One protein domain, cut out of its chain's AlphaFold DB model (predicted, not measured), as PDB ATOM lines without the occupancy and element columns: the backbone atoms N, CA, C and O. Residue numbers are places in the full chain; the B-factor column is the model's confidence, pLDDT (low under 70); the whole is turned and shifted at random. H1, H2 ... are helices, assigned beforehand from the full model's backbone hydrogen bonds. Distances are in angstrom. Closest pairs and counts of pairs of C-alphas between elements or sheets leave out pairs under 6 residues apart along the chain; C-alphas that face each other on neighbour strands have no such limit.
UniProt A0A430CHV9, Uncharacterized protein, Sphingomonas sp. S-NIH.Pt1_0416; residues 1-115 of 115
ATOM      1  N   MET A   1      50.499 -18.408  23.094       74.38
ATOM      2  CA  MET A   1      49.965 -18.132  21.747       74.38
ATOM      3  C   MET A   1      49.738 -19.470  21.069       74.38
ATOM      4  O   MET A   1      50.653 -20.284  21.086       74.38
ATOM      5  N   ILE A   2      48.515 -19.743  20.609       87.25
ATOM      6  CA  ILE A   2      48.164 -21.002  19.928       87.25
ATOM      7  C   ILE A   2      48.571 -20.885  18.454       87.25
ATOM      8  O   ILE A   2      48.302 -19.860  17.834       87.25
ATOM      9  N   THR A   3      49.190 -21.921  17.889       88.81
ATOM     10  CA  THR A   3      49.524 -21.965  16.457       88.81
ATOM     11  C   THR A   3      48.522 -22.849  15.724       88.81
ATOM     12  O   THR A   3      48.341 -24.006  16.094       88.81
ATOM     13  N   ILE A   4      47.869 -22.299  14.703       82.44
ATOM     14  CA  ILE A   4      46.869 -22.956  13.858       82.44
ATOM     15  C   ILE A   4      47.249 -22.706  12.394       82.44
ATOM     16  O   ILE A   4      47.653 -21.592  12.042       82.44
ATOM     17  N   ASP A   5      47.118 -23.734  11.552       85.25
ATOM     18  CA  ASP A   5      47.254 -23.585  10.104       85.25
ATOM     19  C   ASP A   5      46.073 -22.762   9.547       85.25
ATOM     20  O   ASP A   5      44.914 -23.130   9.766       85.25
ATOM     21  N   PRO A   6      46.315 -21.648   8.830       79.06
ATOM     22  CA  PRO A   6      45.239 -20.798   8.324       79.06
ATOM     23  C   PRO A   6      44.276 -21.494   7.352       79.06
ATOM     24  O   PRO A   6      43.113 -21.093   7.272       79.06
ATOM     25  N   ASN A   7      44.725 -22.507   6.606       80.25
ATOM     26  CA  ASN A   7      43.884 -23.230   5.654       80.25
ATOM     27  C   ASN A   7      42.935 -24.187   6.372       80.25
ATOM     28  O   ASN A   7      41.747 -24.209   6.041       80.25
ATOM     29  N   ASP A   8      43.429 -24.913   7.377       84.06
ATOM     30  CA  ASP A   8      42.602 -25.780   8.225       84.06
ATOM     31  C   ASP A   8      41.558 -24.951   8.969       84.06
ATOM     32  O   ASP A   8      40.374 -25.283   9.017       84.06
ATOM     33  N   ALA A   9      41.986 -23.802   9.483       82.56
ATOM     34  CA  ALA A   9      41.120 -22.875  10.179       82.56
ATOM     35  C   ALA A   9      40.029 -22.316   9.228       82.56
ATOM     36  O   ALA A   9      38.841 -22.303   9.560       82.56
ATOM     37  N   ALA A  10      40.388 -21.951   7.993       78.62
ATOM     38  CA  ALA A  10      39.416 -21.551   6.975       78.62
ATOM     39  C   ALA A  10      38.454 -22.690   6.583       78.62
ATOM     40  O   ALA A  10      37.283 -22.423   6.314       78.62
ATOM     41  N   ALA A  11      38.922 -23.942   6.546       81.50
ATOM     42  CA  ALA A  11      38.080 -25.105   6.276       81.50
ATOM     43  C   ALA A  11      37.036 -25.310   7.378       81.50
ATOM     44  O   ALA A  11      35.846 -25.305   7.077       81.50
ATOM     45  N   VAL A  12      37.458 -25.338   8.648       85.06
ATOM     46  CA  VAL A  12      36.553 -25.449   9.807       85.06
ATOM     47  C   VAL A  12      35.480 -24.364   9.781       85.06
ATOM     48  O   VAL A  12      34.302 -24.627  10.025       85.06
ATOM     49  N   ALA A  13      35.865 -23.133   9.460       82.38
ATOM     50  CA  ALA A  13      34.932 -22.024   9.422       82.38
ATOM     51  C   ALA A  13      33.935 -22.121   8.245       82.38
ATOM     52  O   ALA A  13      32.749 -21.845   8.440       82.38
ATOM     53  N   ARG A  14      34.361 -22.573   7.054       82.44
ATOM     54  CA  ARG A  14      33.443 -22.867   5.932       82.44
ATOM     55  C   ARG A  14      32.483 -24.006   6.268       82.44
ATOM     56  O   ARG A  14      31.284 -23.884   6.014       82.44
ATOM     57  N   ASP A  15      32.996 -25.075   6.864       86.62
ATOM     58  CA  ASP A  15      32.198 -26.239   7.243       86.62
ATOM     59  C   ASP A  15      31.163 -25.857   8.302       86.62
ATOM     60  O   ASP A  15      29.992 -26.188   8.156       86.62
ATOM     61  N   THR A  16      31.544 -25.036   9.284       87.50
ATOM     62  CA  THR A  16      30.626 -24.498  10.302       87.50
ATOM     63  C   THR A  16      29.460 -23.732   9.666       87.50
ATOM     64  O   THR A  16      28.300 -23.994   9.992       87.50
ATOM     65  N   GLN A  17      29.730 -22.828   8.714       84.25
ATOM     66  CA  GLN A  17      28.660 -22.119   8.000       84.25
ATOM     67  C   GLN A  17      27.766 -23.075   7.206       84.25
ATOM     68  O   GLN A  17      26.544 -22.928   7.200       84.25
ATOM     69  N   SER A  18      28.372 -24.041   6.512       86.88
ATOM     70  CA  SER A  18      27.644 -25.059   5.755       86.88
ATOM     71  C   SER A  18      26.723 -25.868   6.668       86.88
ATOM     72  O   SER A  18      25.562 -26.094   6.332       86.88
ATOM     73  N   THR A  19      27.199 -26.253   7.852       91.31
ATOM     74  CA  THR A  19      26.406 -26.970   8.849       91.31
ATOM     75  C   THR A  19      25.234 -26.130   9.352       91.31
ATOM     76  O   THR A  19      24.123 -26.651   9.417       91.31
ATOM     77  N   PHE A  20      25.420 -24.835   9.638       89.88
ATOM     78  CA  PHE A  20      24.299 -23.961  10.012       89.88
ATOM     79  C   PHE A  20      23.228 -23.891   8.917       89.88
ATOM     80  O   PHE A  20      22.047 -24.056   9.221       89.88
ATOM     81  N   ARG A  21      23.628 -23.722   7.648       89.88
ATOM     82  CA  ARG A  21      22.687 -23.713   6.512       89.88
ATOM     83  C   ARG A  21      21.921 -25.034   6.410       89.88
ATOM     84  O   ARG A  21      20.702 -25.025   6.276       89.88
ATOM     85  N   GLN A  22      22.612 -26.164   6.556       93.31
ATOM     86  CA  GLN A  22      21.986 -27.490   6.540       93.31
ATOM     87  C   GLN A  22      21.007 -27.696   7.705       93.31
ATOM     88  O   GLN A  22      19.947 -28.290   7.513       93.31
ATOM     89  N   MET A  23      21.314 -27.189   8.903       94.62
ATOM     90  CA  MET A  23      20.385 -27.224  10.040       94.62
ATOM     91  C   MET A  23      19.150 -26.349   9.794       94.62
ATOM     92  O   MET A  23      18.034 -26.778  10.090       94.62
ATOM     93  N   ASP A  24      19.327 -25.159   9.217       92.94
ATOM     94  CA  ASP A  24      18.218 -24.273   8.842       92.94
ATOM     95  C   ASP A  24      17.306 -24.931   7.787       92.94
ATOM     96  O   ASP A  24      16.076 -24.899   7.904       92.94
ATOM     97  N   ASP A  25      17.891 -25.602   6.792       95.75
ATOM     98  CA  ASP A  25      17.149 -26.363   5.781       95.75
ATOM     99  C   ASP A  25      16.449 -27.603   6.364       95.75
ATOM    100  O   ASP A  25      15.326 -27.931   5.958       95.75
ATOM    101  N   ALA A  26      17.056 -28.272   7.350       96.69
ATOM    102  CA  ALA A  26      16.436 -29.379   8.074       96.69
ATOM    103  C   ALA A  26      15.219 -28.910   8.891       96.69
ATOM    104  O   ALA A  26      14.167 -29.551   8.843       96.69
ATOM    105  N   LEU A  27      15.318 -27.765   9.576       96.44
ATOM    106  CA  LEU A  27      14.195 -27.154  10.299       96.44
ATOM    107  C   LEU A  27      13.050 -26.787   9.349       96.44
ATOM    108  O   LEU A  27      11.890 -27.104   9.627       96.44
ATOM    109  N   ARG A  28      13.368 -26.192   8.191       97.81
ATOM    110  CA  ARG A  28      12.376 -25.909   7.142       97.81
ATOM    111  C   ARG A  28      11.694 -27.191   6.665       97.81
ATOM    112  O   ARG A  28      10.468 -27.251   6.612       97.81
ATOM    113  N   SER A  29      12.472 -28.225   6.355       97.62
ATOM    114  CA  SER A  29      11.958 -29.521   5.897       97.62
ATOM    115  C   SER A  29      11.053 -30.188   6.937       97.62
ATOM    116  O   SER A  29      10.000 -30.719   6.587       97.62
ATOM    117  N   ALA A  30      11.411 -30.117   8.221       96.75
ATOM    118  CA  ALA A  30      10.613 -30.679   9.308       96.75
ATOM    119  C   ALA A  30       9.269 -29.947   9.498       96.75
ATOM    120  O   ALA A  30       8.241 -30.589   9.751       96.75
ATOM    121  N   ALA A  31       9.253 -28.621   9.332       96.62
ATOM    122  CA  ALA A  31       8.017 -27.840   9.329       96.62
ATOM    123  C   ALA A  31       7.120 -28.229   8.142       96.62
ATOM    124  O   ALA A  31       5.937 -28.521   8.333       96.62
ATOM    125  N   THR A  32       7.692 -28.335   6.939       98.00
ATOM    126  CA  THR A  32       6.975 -28.798   5.741       98.00
ATOM    127  C   THR A  32       6.377 -30.189   5.943       98.00
ATOM    128  O   THR A  32       5.201 -30.386   5.652       98.00
ATOM    129  N   LEU A  33       7.132 -31.136   6.511       96.81
ATOM    130  CA  LEU A  33       6.639 -32.484   6.816       96.81
ATOM    131  C   LEU A  33       5.417 -32.457   7.746       96.81
ATOM    132  O   LEU A  33       4.461 -33.201   7.534       96.81
ATOM    133  N   THR A  34       5.427 -31.580   8.751       97.19
ATOM    134  CA  THR A  34       4.296 -31.425   9.678       97.19
ATOM    135  C   THR A  34       3.050 -30.932   8.948       97.19
ATOM    136  O   THR A  34       1.968 -31.480   9.145       97.19
ATOM    137  N   ILE A  35       3.205 -29.948   8.058       96.94
ATOM    138  CA  ILE A  35       2.111 -29.427   7.227       96.94
ATOM    139  C   ILE A  35       1.578 -30.521   6.293       96.94
ATOM    140  O   ILE A  35       0.372 -30.752   6.243       96.94
ATOM    141  N   SER A  36       2.462 -31.234   5.591       97.06
ATOM    142  CA  SER A  36       2.074 -32.335   4.702       97.06
ATOM    143  C   SER A  36       1.310 -33.428   5.446       97.06
ATOM    144  O   SER A  36       0.313 -33.929   4.931       97.06
ATOM    145  N   PHE A  37       1.736 -33.768   6.664       96.62
ATOM    146  CA  PHE A  37       1.030 -34.729   7.500       96.62
ATOM    147  C   PHE A  37      -0.359 -34.229   7.907       96.62
ATOM    148  O   PHE A  37      -1.321 -34.971   7.752       96.62
ATOM    149  N   LEU A  38      -0.483 -32.979   8.370       95.38
ATOM    150  CA  LEU A  38      -1.774 -32.381   8.735       95.38
ATOM    151  C   LEU A  38      -2.763 -32.379   7.561       95.38
ATOM    152  O   LEU A  38      -3.923 -32.746   7.735       95.38
ATOM    153  N   ASN A  39      -2.285 -32.044   6.361       94.88
ATOM    154  CA  ASN A  39      -3.094 -32.089   5.145       94.88
ATOM    155  C   ASN A  39      -3.532 -33.520   4.808       94.88
ATOM    156  O   ASN A  39      -4.687 -33.741   4.463       94.88
ATOM    157  N   ALA A  40      -2.631 -34.496   4.939       93.69
ATOM    158  CA  ALA A  40      -2.950 -35.893   4.670       93.69
ATOM    159  C   ALA A  40      -3.957 -36.461   5.679       93.69
ATOM    160  O   ALA A  40      -4.846 -37.214   5.288       93.69
ATOM    161  N   VAL A  41      -3.846 -36.112   6.969       95.00
ATOM    162  CA  VAL A  41      -4.722 -36.711   7.984       95.00
ATOM    163  C   VAL A  41      -6.161 -36.218   7.923       95.00
ATOM    164  O   VAL A  41      -7.041 -36.995   8.291       95.00
ATOM    165  N   SER A  42      -6.396 -34.999   7.419       86.44
ATOM    166  CA  SER A  42      -7.729 -34.384   7.291       86.44
ATOM    167  C   SER A  42      -8.760 -35.323   6.656       86.44
ATOM    168  O   SER A  42      -9.890 -35.399   7.132       86.44
ATOM    169  N   ASP A  43      -8.342 -36.107   5.657       87.69
ATOM    170  CA  ASP A  43      -9.246 -36.933   4.846       87.69
ATOM    171  C   ASP A  43      -8.979 -38.447   4.998       87.69
ATOM    172  O   ASP A  43      -9.531 -39.271   4.271       87.69
ATOM    173  N   SER A  44      -8.115 -38.842   5.940       84.75
ATOM    174  CA  SER A  44      -7.533 -40.200   6.002       84.75
ATOM    175  C   SER A  44      -8.235 -41.197   6.931       84.75
ATOM    176  O   SER A  44      -7.861 -42.368   6.963       84.75
ATOM    177  N   GLY A  45      -9.194 -40.747   7.746       90.94
ATOM    178  CA  GLY A  45      -9.800 -41.571   8.801       90.94
ATOM    179  C   GLY A  45      -8.884 -41.876   9.998       90.94
ATOM    180  O   GLY A  45      -9.293 -42.608  10.898       90.94
ATOM    181  N   VAL A  46      -7.668 -41.315  10.044       93.56
ATOM    182  CA  VAL A  46      -6.761 -41.411  11.200       93.56
ATOM    183  C   VAL A  46      -7.417 -40.791  12.432       93.56
ATOM    184  O   VAL A  46      -7.935 -39.674  12.389       93.56
ATOM    185  N   THR A  47      -7.377 -41.499  13.562       94.62
ATOM    186  CA  THR A  47      -7.979 -40.985  14.794       94.62
ATOM    187  C   THR A  47      -7.170 -39.823  15.366       94.62
ATOM    188  O   THR A  47      -5.944 -39.767  15.245       94.62
ATOM    189  N   ALA A  48      -7.837 -38.926  16.099       92.31
ATOM    190  CA  ALA A  48      -7.174 -37.811  16.782       92.31
ATOM    191  C   ALA A  48      -6.034 -38.267  17.718       92.31
ATOM    192  O   ALA A  48      -5.031 -37.577  17.877       92.31
ATOM    193  N   LYS A  49      -6.160 -39.452  18.331       96.81
ATOM    194  CA  LYS A  49      -5.133 -40.010  19.222       96.81
ATOM    195  C   LYS A  49      -3.873 -40.426  18.457       96.81
ATOM    196  O   LYS A  49      -2.763 -40.208  18.943       96.81
ATOM    197  N   GLU A  50      -4.036 -41.041  17.289       96.38
ATOM    198  CA  GLU A  50      -2.920 -41.479  16.444       96.38
ATOM    199  C   GLU A  50      -2.197 -40.286  15.825       96.38
ATOM    200  O   GLU A  50      -0.971 -40.197  15.927       96.38
ATOM    201  N   SER A  51      -2.948 -39.331  15.268       96.31
ATOM    202  CA  SER A  51      -2.366 -38.116  14.697       96.31
ATOM    203  C   SER A  51      -1.637 -37.288  15.756       96.31
ATOM    204  O   SER A  51      -0.499 -36.881  15.524       96.31
ATOM    205  N   GLN A  52      -2.206 -37.133  16.956       96.75
ATOM    206  CA  GLN A  52      -1.540 -36.437  18.060       96.75
ATOM    207  C   GLN A  52      -0.235 -37.123  18.487       96.75
ATOM    208  O   GLN A  52       0.752 -36.448  18.786       96.75
ATOM    209  N   ARG A  53      -0.195 -38.463  18.507       97.75
ATOM    210  CA  ARG A  53       1.032 -39.203  18.833       97.75
ATOM    211  C   ARG A  53       2.127 -38.944  17.799       97.75
ATOM    212  O   ARG A  53       3.275 -38.744  18.188       97.75
ATOM    213  N   ILE A  54       1.782 -38.916  16.513       96.94
ATOM    214  CA  ILE A  54       2.731 -38.623  15.428       96.94
ATOM    215  C   ILE A  54       3.231 -37.176  15.527       96.94
ATOM    216  O   ILE A  54       4.441 -36.950  15.534       96.94
ATOM    217  N   LEU A  55       2.323 -36.211  15.703       96.94
ATOM    218  CA  LEU A  55       2.674 -34.797  15.876       96.94
ATOM    219  C   LEU A  55       3.600 -34.576  17.076       96.94
ATOM    220  O   LEU A  55       4.559 -33.813  16.981       96.94
ATOM    221  N   SER A  56       3.375 -35.285  18.185       97.94
ATOM    222  CA  SER A  56       4.260 -35.221  19.353       97.94
ATOM    223  C   SER A  56       5.682 -35.696  19.039       97.94
ATOM    224  O   SER A  56       6.637 -35.131  19.573       97.94
ATOM    225  N   VAL A  57       5.844 -36.716  18.191       97.94
ATOM    226  CA  VAL A  57       7.166 -37.213  17.777       97.94
ATOM    227  C   VAL A  57       7.843 -36.228  16.823       97.94
ATOM    228  O   VAL A  57       9.028 -35.942  16.995       97.94
ATOM    229  N   PHE A  58       7.104 -35.655  15.868       97.25
ATOM    230  CA  PHE A  58       7.627 -34.606  14.985       97.25
ATOM    231  C   PHE A  58       8.096 -33.386  15.769       97.25
ATOM    232  O   PHE A  58       9.209 -32.914  15.554       97.25
ATOM    233  N   HIS A  59       7.282 -32.918  16.716       96.75
ATOM    234  CA  HIS A  59       7.625 -31.775  17.550       96.75
ATOM    235  C   HIS A  59       8.880 -32.033  18.390       96.75
ATOM    236  O   HIS A  59       9.760 -31.179  18.450       96.75
ATOM    237  N   LYS A  60       9.013 -33.231  18.977       97.88
ATOM    238  CA  LYS A  60      10.232 -33.616  19.698       97.88
ATOM    239  C   LYS A  60      11.465 -33.563  18.790       97.88
ATOM    240  O   LYS A  60      12.446 -32.926  19.148       97.88
ATOM    241  N   SER A  61      11.385 -34.167  17.602       96.38
ATOM    242  CA  SER A  61      12.482 -34.167  16.622       96.38
ATOM    243  C   SER A  61      12.883 -32.748  16.191       96.38
ATOM    244  O   SER A  61      14.065 -32.420  16.114       96.38
ATOM    245  N   GLN A  62      11.906 -31.862  15.980       96.94
ATOM    246  CA  GLN A  62      12.164 -30.444  15.704       96.94
ATOM    247  C   GLN A  62      12.846 -29.741  16.883       96.94
ATOM    248  O   GLN A  62      13.776 -28.968  16.670       96.94
ATOM    249  N   GLY A  63      12.417 -30.024  18.116       97.38
ATOM    250  CA  GLY A  63      13.068 -29.525  19.326       97.38
ATOM    251  C   GLY A  63      14.535 -29.951  19.417       97.38
ATOM    252  O   GLY A  63      15.394 -29.114  19.690       97.38
ATOM    253  N   ASP A  64      14.833 -31.213  19.100       97.25
ATOM    254  CA  ASP A  64      16.202 -31.739  19.079       97.25
ATOM    255  C   ASP A  64      17.068 -31.029  18.012       97.25
ATOM    256  O   ASP A  64      18.221 -30.688  18.280       97.25
ATOM    257  N   LEU A  65      16.510 -30.713  16.832       96.25
ATOM    258  CA  LEU A  65      17.199 -29.915  15.802       96.25
ATOM    259  C   LEU A  65      17.486 -28.478  16.264       96.25
ATOM    260  O   LEU A  65      18.587 -27.966  16.047       96.25
ATOM    261  N   VAL A  66      16.522 -27.821  16.918       96.44
ATOM    262  CA  VAL A  66      16.717 -26.472  17.480       96.44
ATOM    263  C   VAL A  66      17.799 -26.493  18.562       96.44
ATOM    264  O   VAL A  66      18.671 -25.622  18.572       96.44
ATOM    265  N   ALA A  67      17.790 -27.503  19.434       97.12
ATOM    266  CA  ALA A  67      18.806 -27.675  20.466       97.12
ATOM    267  C   ALA A  67      20.203 -27.897  19.861       97.12
ATOM    268  O   ALA A  67      21.162 -27.252  20.287       97.12
ATOM    269  N   ALA A  68      20.320 -28.736  18.826       94.56
ATOM    270  CA  ALA A  68      21.579 -28.959  18.114       94.56
ATOM    271  C   ALA A  68      22.129 -27.661  17.496       94.56
ATOM    272  O   ALA A  68      23.317 -27.359  17.628       94.56
ATOM    273  N   ARG A  69      21.258 -26.848  16.889       93.12
ATOM    274  CA  ARG A  69      21.620 -25.530  16.349       93.12
ATOM    275  C   ARG A  69      22.086 -24.559  17.440       93.12
ATOM    276  O   ARG A  69      23.035 -23.800  17.228       93.12
ATOM    277  N   GLY A  70      21.448 -24.593  18.610       93.69
ATOM    278  CA  GLY A  70      21.903 -23.876  19.804       93.69
ATOM    279  C   GLY A  70      23.320 -24.289  20.206       93.69
ATOM    280  O   GLY A  70      24.203 -23.439  20.293       93.69
ATOM    281  N   GLY A  71      23.577 -25.596  20.312       94.69
ATOM    282  CA  GLY A  71      24.907 -26.129  20.626       94.69
ATOM    283  C   GLY A  71      25.988 -25.717  19.619       94.69
ATOM    284  O   GLY A  71      27.102 -25.381  20.013       94.69
ATOM    285  N   MET A  72      25.660 -25.655  18.323       91.12
ATOM    286  CA  MET A  72      26.577 -25.135  17.297       91.12
ATOM    287  C   MET A  72      26.904 -23.650  17.496       91.12
ATOM    288  O   MET A  72      28.029 -23.221  17.228       91.12
ATOM    289  N   THR A  73      25.945 -22.859  17.979       89.81
ATOM    290  CA  THR A  73      26.157 -21.435  18.293       89.81
ATOM    291  C   THR A  73      27.163 -21.286  19.432       89.81
ATOM    292  O   THR A  73      28.134 -20.536  19.302       89.81
ATOM    293  N   ASP A  74      27.004 -22.073  20.495       90.25
ATOM    294  CA  ASP A  74      27.934 -22.082  21.625       90.25
ATOM    295  C   ASP A  74      29.331 -22.565  21.207       90.25
ATOM    296  O   ASP A  74      30.337 -21.932  21.536       90.25
ATOM    297  N   ALA A  75      29.410 -23.636  20.410       88.75
ATOM    298  CA  ALA A  75      30.672 -24.135  19.866       88.75
ATOM    299  C   ALA A  75      31.389 -23.064  19.026       88.75
ATOM    300  O   ALA A  75      32.602 -22.879  19.146       88.75
ATOM    301  N   THR A  76      30.641 -22.297  18.233       86.81
ATOM    302  CA  THR A  76      31.174 -21.192  17.425       86.81
ATOM    303  C   THR A  76      31.740 -20.064  18.292       86.81
ATOM    304  O   THR A  76      32.815 -19.525  18.005       86.81
ATOM    305  N   ALA A  77      31.079 -19.745  19.407       86.00
ATOM    306  CA  ALA A  77      31.591 -18.787  20.382       86.00
ATOM    307  C   ALA A  77      32.901 -19.277  21.030       86.00
ATOM    308  O   ALA A  77      33.855 -18.503  21.164       86.00
ATOM    309  N   MET A  78      32.995 -20.570  21.362       89.12
ATOM    310  CA  MET A  78      34.231 -21.171  21.879       89.12
ATOM    311  C   MET A  78      35.362 -21.140  20.840       89.12
ATOM    312  O   MET A  78      36.481 -20.748  21.177       89.12
ATOM    313  N   MET A  79      35.077 -21.480  19.577       86.31
ATOM    314  CA  MET A  79      36.046 -21.399  18.472       86.31
ATOM    315  C   MET A  79      36.554 -19.971  18.267       86.31
ATOM    316  O   MET A  79      37.759 -19.762  18.127       86.31
ATOM    317  N   THR A  80      35.668 -18.977  18.352       83.94
ATOM    318  CA  THR A  80      36.058 -17.561  18.320       83.94
ATOM    319  C   THR A  80      37.022 -17.241  19.465       83.94
ATOM    320  O   THR A  80      38.062 -16.633  19.241       83.94
ATOM    321  N   GLY A  81      36.749 -17.717  20.685       85.94
ATOM    322  CA  GLY A  81      37.659 -17.562  21.827       85.94
ATOM    323  C   GLY A  81      39.028 -18.244  21.655       85.94
ATOM    324  O   GLY A  81      40.025 -17.789  22.222       85.94
ATOM    325  N   ILE A  82      39.108 -19.328  20.876       85.69
ATOM    326  CA  ILE A  82      40.381 -19.960  20.490       85.69
ATOM    327  C   ILE A  82      41.114 -19.086  19.471       85.69
ATOM    328  O   ILE A  82      42.296 -18.811  19.670       85.69
ATOM    329  N   GLN A  83      40.412 -18.601  18.443       82.44
ATOM    330  CA  GLN A  83      40.957 -17.700  17.426       82.44
ATOM    331  C   GLN A  83      41.575 -16.440  18.047       82.44
ATOM    332  O   GLN A  83      42.698 -16.085  17.711       82.44
ATOM    333  N   ARG A  84      40.903 -15.813  19.024       84.56
ATOM    334  CA  ARG A  84      41.430 -14.629  19.737       84.56
ATOM    335  C   ARG A  84      42.795 -14.852  20.396       84.56
ATOM    336  O   ARG A  84      43.504 -13.907  20.719       84.56
ATOM    337  N   ARG A  85      43.134 -16.112  20.688       88.19
ATOM    338  CA  ARG A  85      44.358 -16.518  21.394       88.19
ATOM    339  C   ARG A  85      45.370 -17.194  20.465       88.19
ATOM    340  O   ARG A  85      46.378 -17.723  20.959       88.19
ATOM    341  N   SER A  86      45.103 -17.216  19.161       84.75
ATOM    342  CA  SER A  86      45.953 -17.853  18.163       84.75
ATOM    343  C   SER A  86      46.675 -16.849  17.261       84.75
ATOM    344  O   SER A  86      46.569 -15.638  17.424       84.75
ATOM    345  N   ASN A  87      47.474 -17.377  16.338       82.88
ATOM    346  CA  ASN A  87      48.248 -16.650  15.330       82.88
ATOM    347  C   ASN A  87      47.432 -16.178  14.107       82.88
ATOM    348  O   ASN A  87      48.014 -15.637  13.168       82.88
ATOM    349  N   ILE A  88      46.118 -16.417  14.063       77.56
ATOM    350  CA  ILE A  88      45.268 -16.059  12.915       77.56
ATOM    351  C   ILE A  88      44.446 -14.804  13.244       77.56
ATOM    352  O   ILE A  88      43.971 -14.657  14.368       77.56
ATOM    353  N   ALA A  89      44.266 -13.895  12.278       67.94
ATOM    354  CA  ALA A  89      43.474 -12.679  12.489       67.94
ATOM    355  C   ALA A  89      42.040 -13.011  12.927       67.94
ATOM    356  O   ALA A  89      41.451 -13.944  12.386       67.94
ATOM    357  N   GLU A  90      41.469 -12.244  13.865       63.72
ATOM    358  CA  GLU A  90      40.068 -12.387  14.277       63.72
ATOM    359  C   GLU A  90      39.121 -12.073  13.117       63.72
ATOM    360  O   GLU A  90      39.012 -10.945  12.644       63.72
ATOM    361  N   THR A  91      38.414 -13.099  12.669       60.12
ATOM    362  CA  THR A  91      37.514 -13.054  11.523       60.12
ATOM    363  C   THR A  91      36.347 -13.992  11.795       60.12
ATOM    364  O   THR A  91      36.290 -15.067  11.205       60.12
ATOM    365  N   GLY A  92      35.496 -13.641  12.768       60.78
ATOM    366  CA  GLY A  92      34.296 -14.383  13.197       60.78
ATOM    367  C   GLY A  92      34.168 -15.801  12.626       60.78
ATOM    368  O   GLY A  92      33.493 -15.996  11.612       60.78
ATOM    369  N   PHE A  93      34.873 -16.763  13.233       62.53
ATOM    370  CA  PHE A  93      34.999 -18.129  12.718       62.53
ATOM    371  C   PHE A  93      33.635 -18.755  12.474       62.53
ATOM    372  O   PHE A  93      32.920 -19.046  13.418       62.53
ATOM    373  N   GLY A  94      33.257 -18.948  11.212       61.03
ATOM    374  CA  GLY A  94      32.031 -19.662  10.864       61.03
ATOM    375  C   GLY A  94      30.710 -18.978  11.250       61.03
ATOM    376  O   GLY A  94      29.659 -19.565  11.010       61.03
ATOM    377  N   CYS A  95      30.726 -17.752  11.791       61.88
ATOM    378  CA  CYS A  95      29.507 -17.002  12.111       61.88
ATOM    379  C   CYS A  95      28.751 -16.608  10.826       61.88
ATOM    380  O   CYS A  95      29.331 -15.911   9.989       61.88
ATOM    381  N   PRO A  96      27.472 -16.982  10.652       56.00
ATOM    382  CA  PRO A  96      26.670 -16.511   9.521       56.00
ATOM    383  C   PRO A  96      26.440 -14.990   9.597       56.00
ATOM    384  O   PRO A  96      26.027 -14.491  10.645       56.00
ATOM    385  N   GLY A  97      26.669 -14.241   8.509       54.94
ATOM    386  CA  GLY A  97      26.305 -12.820   8.433       54.94
ATOM    387  C   GLY A  97      27.128 -11.992   7.434       54.94
ATOM    388  O   GLY A  97      28.246 -12.372   7.103       54.94
ATOM    389  N   PRO A  98      26.626 -10.806   7.025       43.84
ATOM    390  CA  PRO A  98      27.132 -10.013   5.891       43.84
ATOM    391  C   PRO A  98      28.559  -9.456   6.037       43.84
ATOM    392  O   PRO A  98      29.034  -8.781   5.138       43.84
ATOM    393  N   ASN A  99      29.252  -9.731   7.144       48.28
ATOM    394  CA  ASN A  99      30.630  -9.303   7.393       48.28
ATOM    395  C   ASN A  99      31.566 -10.490   7.679       48.28
ATOM    396  O   ASN A  99      32.629 -10.303   8.273       48.28
ATOM    397  N   ASN A 100      31.184 -11.718   7.306       54.19
ATOM    398  CA  ASN A 100      32.100 -12.848   7.393       54.19
ATOM    399  C   ASN A 100      33.070 -12.805   6.197       54.19
ATOM    400  O   ASN A 100      32.621 -12.909   5.057       54.19
ATOM    401  N   PRO A 101      34.396 -12.701   6.399       50.94
ATOM    402  CA  PRO A 101      35.351 -12.726   5.290       50.94
ATOM    403  C   PRO A 101      35.315 -14.027   4.475       50.94
ATOM    404  O   PRO A 101      35.832 -14.046   3.365       50.94
ATOM    405  N   LEU A 102      34.659 -15.087   4.962       53.16
ATOM    406  CA  LEU A 102      34.393 -16.305   4.194       53.16
ATOM    407  C   LEU A 102      33.189 -16.207   3.251       53.16
ATOM    408  O   LEU A 102      33.161 -16.948   2.272       53.16
ATOM    409  N   ASP A 103      32.251 -15.281   3.482       48.88
ATOM    410  CA  ASP A 103      31.197 -14.970   2.502       48.88
ATOM    411  C   ASP A 103      31.787 -14.259   1.266       48.88
ATOM    412  O   ASP A 103      31.235 -14.356   0.173       48.88
ATOM    413  N   TYR A 104      32.959 -13.626   1.410       43.09
ATOM    414  CA  TYR A 104      33.745 -13.037   0.317       43.09
ATOM    415  C   TYR A 104      34.876 -13.953  -0.192       43.09
ATOM    416  O   TYR A 104      35.445 -13.711  -1.256       43.09
ATOM    417  N   ALA A 105      35.201 -15.038   0.525       45.59
ATOM    418  CA  ALA A 105      36.311 -15.938   0.191       45.59
ATOM    419  C   ALA A 105      35.983 -16.967  -0.907       45.59
ATOM    420  O   ALA A 105      36.677 -17.980  -1.024       45.59
ATOM    421  N   GLN A 106      34.967 -16.715  -1.740       44.31
ATOM    422  CA  GLN A 106      34.890 -17.372  -3.048       44.31
ATOM    423  C   GLN A 106      35.987 -16.861  -4.005       44.31
ATOM    424  O   GLN A 106      36.328 -17.563  -4.954       44.31
ATOM    425  N   GLU A 107      36.645 -15.730  -3.708       40.12
ATOM    426  CA  GLU A 107      37.795 -15.235  -4.475       40.12
ATOM    427  C   GLU A 107      39.065 -15.080  -3.616       40.12
ATOM    428  O   GLU A 107      39.352 -14.042  -3.033       40.12
ATOM    429  N   LYS A 108      39.881 -16.142  -3.586       39.06
ATOM    430  CA  LYS A 108      41.355 -16.093  -3.464       39.06
ATOM    431  C   LYS A 108      41.974 -15.157  -2.402       39.06
ATOM    432  O   LYS A 108      42.881 -14.387  -2.729       39.06
ATOM    433  N   GLN A 109      41.637 -15.286  -1.118       45.59
ATOM    434  CA  GLN A 109      42.546 -14.778  -0.080       45.59
ATOM    435  C   GLN A 109      42.574 -15.670   1.169       45.59
ATOM    436  O   GLN A 109      41.536 -15.848   1.806       45.59
ATOM    437  N   PRO A 110      43.735 -16.259   1.528       47.94
ATOM    438  CA  PRO A 110      43.869 -16.989   2.782       47.94
ATOM    439  C   PRO A 110      43.699 -16.028   3.964       47.94
ATOM    440  O   PRO A 110      44.058 -14.850   3.880       47.94
ATOM    441  N   LEU A 111      43.156 -16.548   5.069       56.19
ATOM    442  CA  LEU A 111      43.049 -15.825   6.337       56.19
ATOM    443  C   LEU A 111      44.414 -15.210   6.685       56.19
ATOM    444  O   LEU A 111      45.428 -15.909   6.722       56.19
ATOM    445  N   ARG A 112      44.452 -13.887   6.888       55.00
ATOM    446  CA  ARG A 112      45.701 -13.162   7.152       55.00
ATOM    447  C   ARG A 112      46.282 -13.591   8.504       55.00
ATOM    448  O   ARG A 112      45.609 -13.507   9.529       55.00
ATOM    449  N   ILE A 113      47.542 -14.022   8.497       50.38
ATOM    450  CA  ILE A 113      48.346 -14.198   9.712       50.38
ATOM    451  C   ILE A 113      48.726 -12.804  10.222       50.38
ATOM    452  O   ILE A 113      49.175 -11.968   9.435       50.38
ATOM    453  N   VAL A 114      48.543 -12.552  11.517       52.59
ATOM    454  CA  VAL A 114      49.080 -11.351  12.171       52.59
ATOM    455  C   VAL A 114      50.428 -11.746  12.769       52.59
ATOM    456  O   VAL A 114      50.480 -12.658  13.595       52.59
ATOM    457  N   ALA A 115      51.504 -11.136  12.268       43.28
ATOM    458  CA  ALA A 115      52.859 -11.301  12.792       43.28
ATOM    459  C   ALA A 115      53.059 -10.485  14.074       43.28
ATOM    460  O   ALA A 115      52.475  -9.378  14.151       43.28
TER     461      ALA A 115
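This is residues 1 to 115 of the 115 residues of an uncharacterized protein of Sphingomonas sp. S-NIH.Pt1_0416 (UniProt A0A430CHV9). What does the model look like? It is a long helical hairpin: two helices of 36 residues, H1 and H2, run side by side in opposite ways, and a loose tail, residues 84 to 115 with no named element, folds back near the end of the hairpin where H1 begins and H2 ends. What is it made of? The printed part has 115 residues, with two named helices, H1 then H2, holding 72 of them, and no named strand; the class is all helix. How large is it? It is a rod, only just extended and close to loose, with a radius of gyration of the C-alphas of 20.3 A and spans of 69 by 27 by 19 A.

How do the helices stand to each other? H1, residues 6 to 41, and H2, residues 48 to 83, form a helical hairpin. They touch, with 14 pairs of C-alphas within 8 A, the closest being those of Ala 30 and Gln 62, 6.6 A apart. They run opposite ways at a shallow tilt of 13 degrees, their centres 11.0 A apart. What does the backbone show? In H1 and H2 every O i to N i+4 pair is within hydrogen-bond range.

Where does H1 run? From C-alpha 6 at (45.239, -20.798, 8.324) to C-alpha 41 at (-4.722, -36.711, 7.984), 52.4 A. Where does H2 run? From C-alpha 48 to C-alpha 83 at (40.957, -17.700, 17.426), 52.2 A.

Which C-alphas are farthest apart? Those of Gly 45 and Ala 115, at 69.7 A. Is any link long or cut? The link from H1 to H2 is short, with 6 residues, and the printed part has no cut. Residues 43 to 49, of which 48 and 49 belong to H2, stand free. Where is confidence low? Residues 89 to 115 are under 70, while the mean pLDDT of the printed part is 81.9.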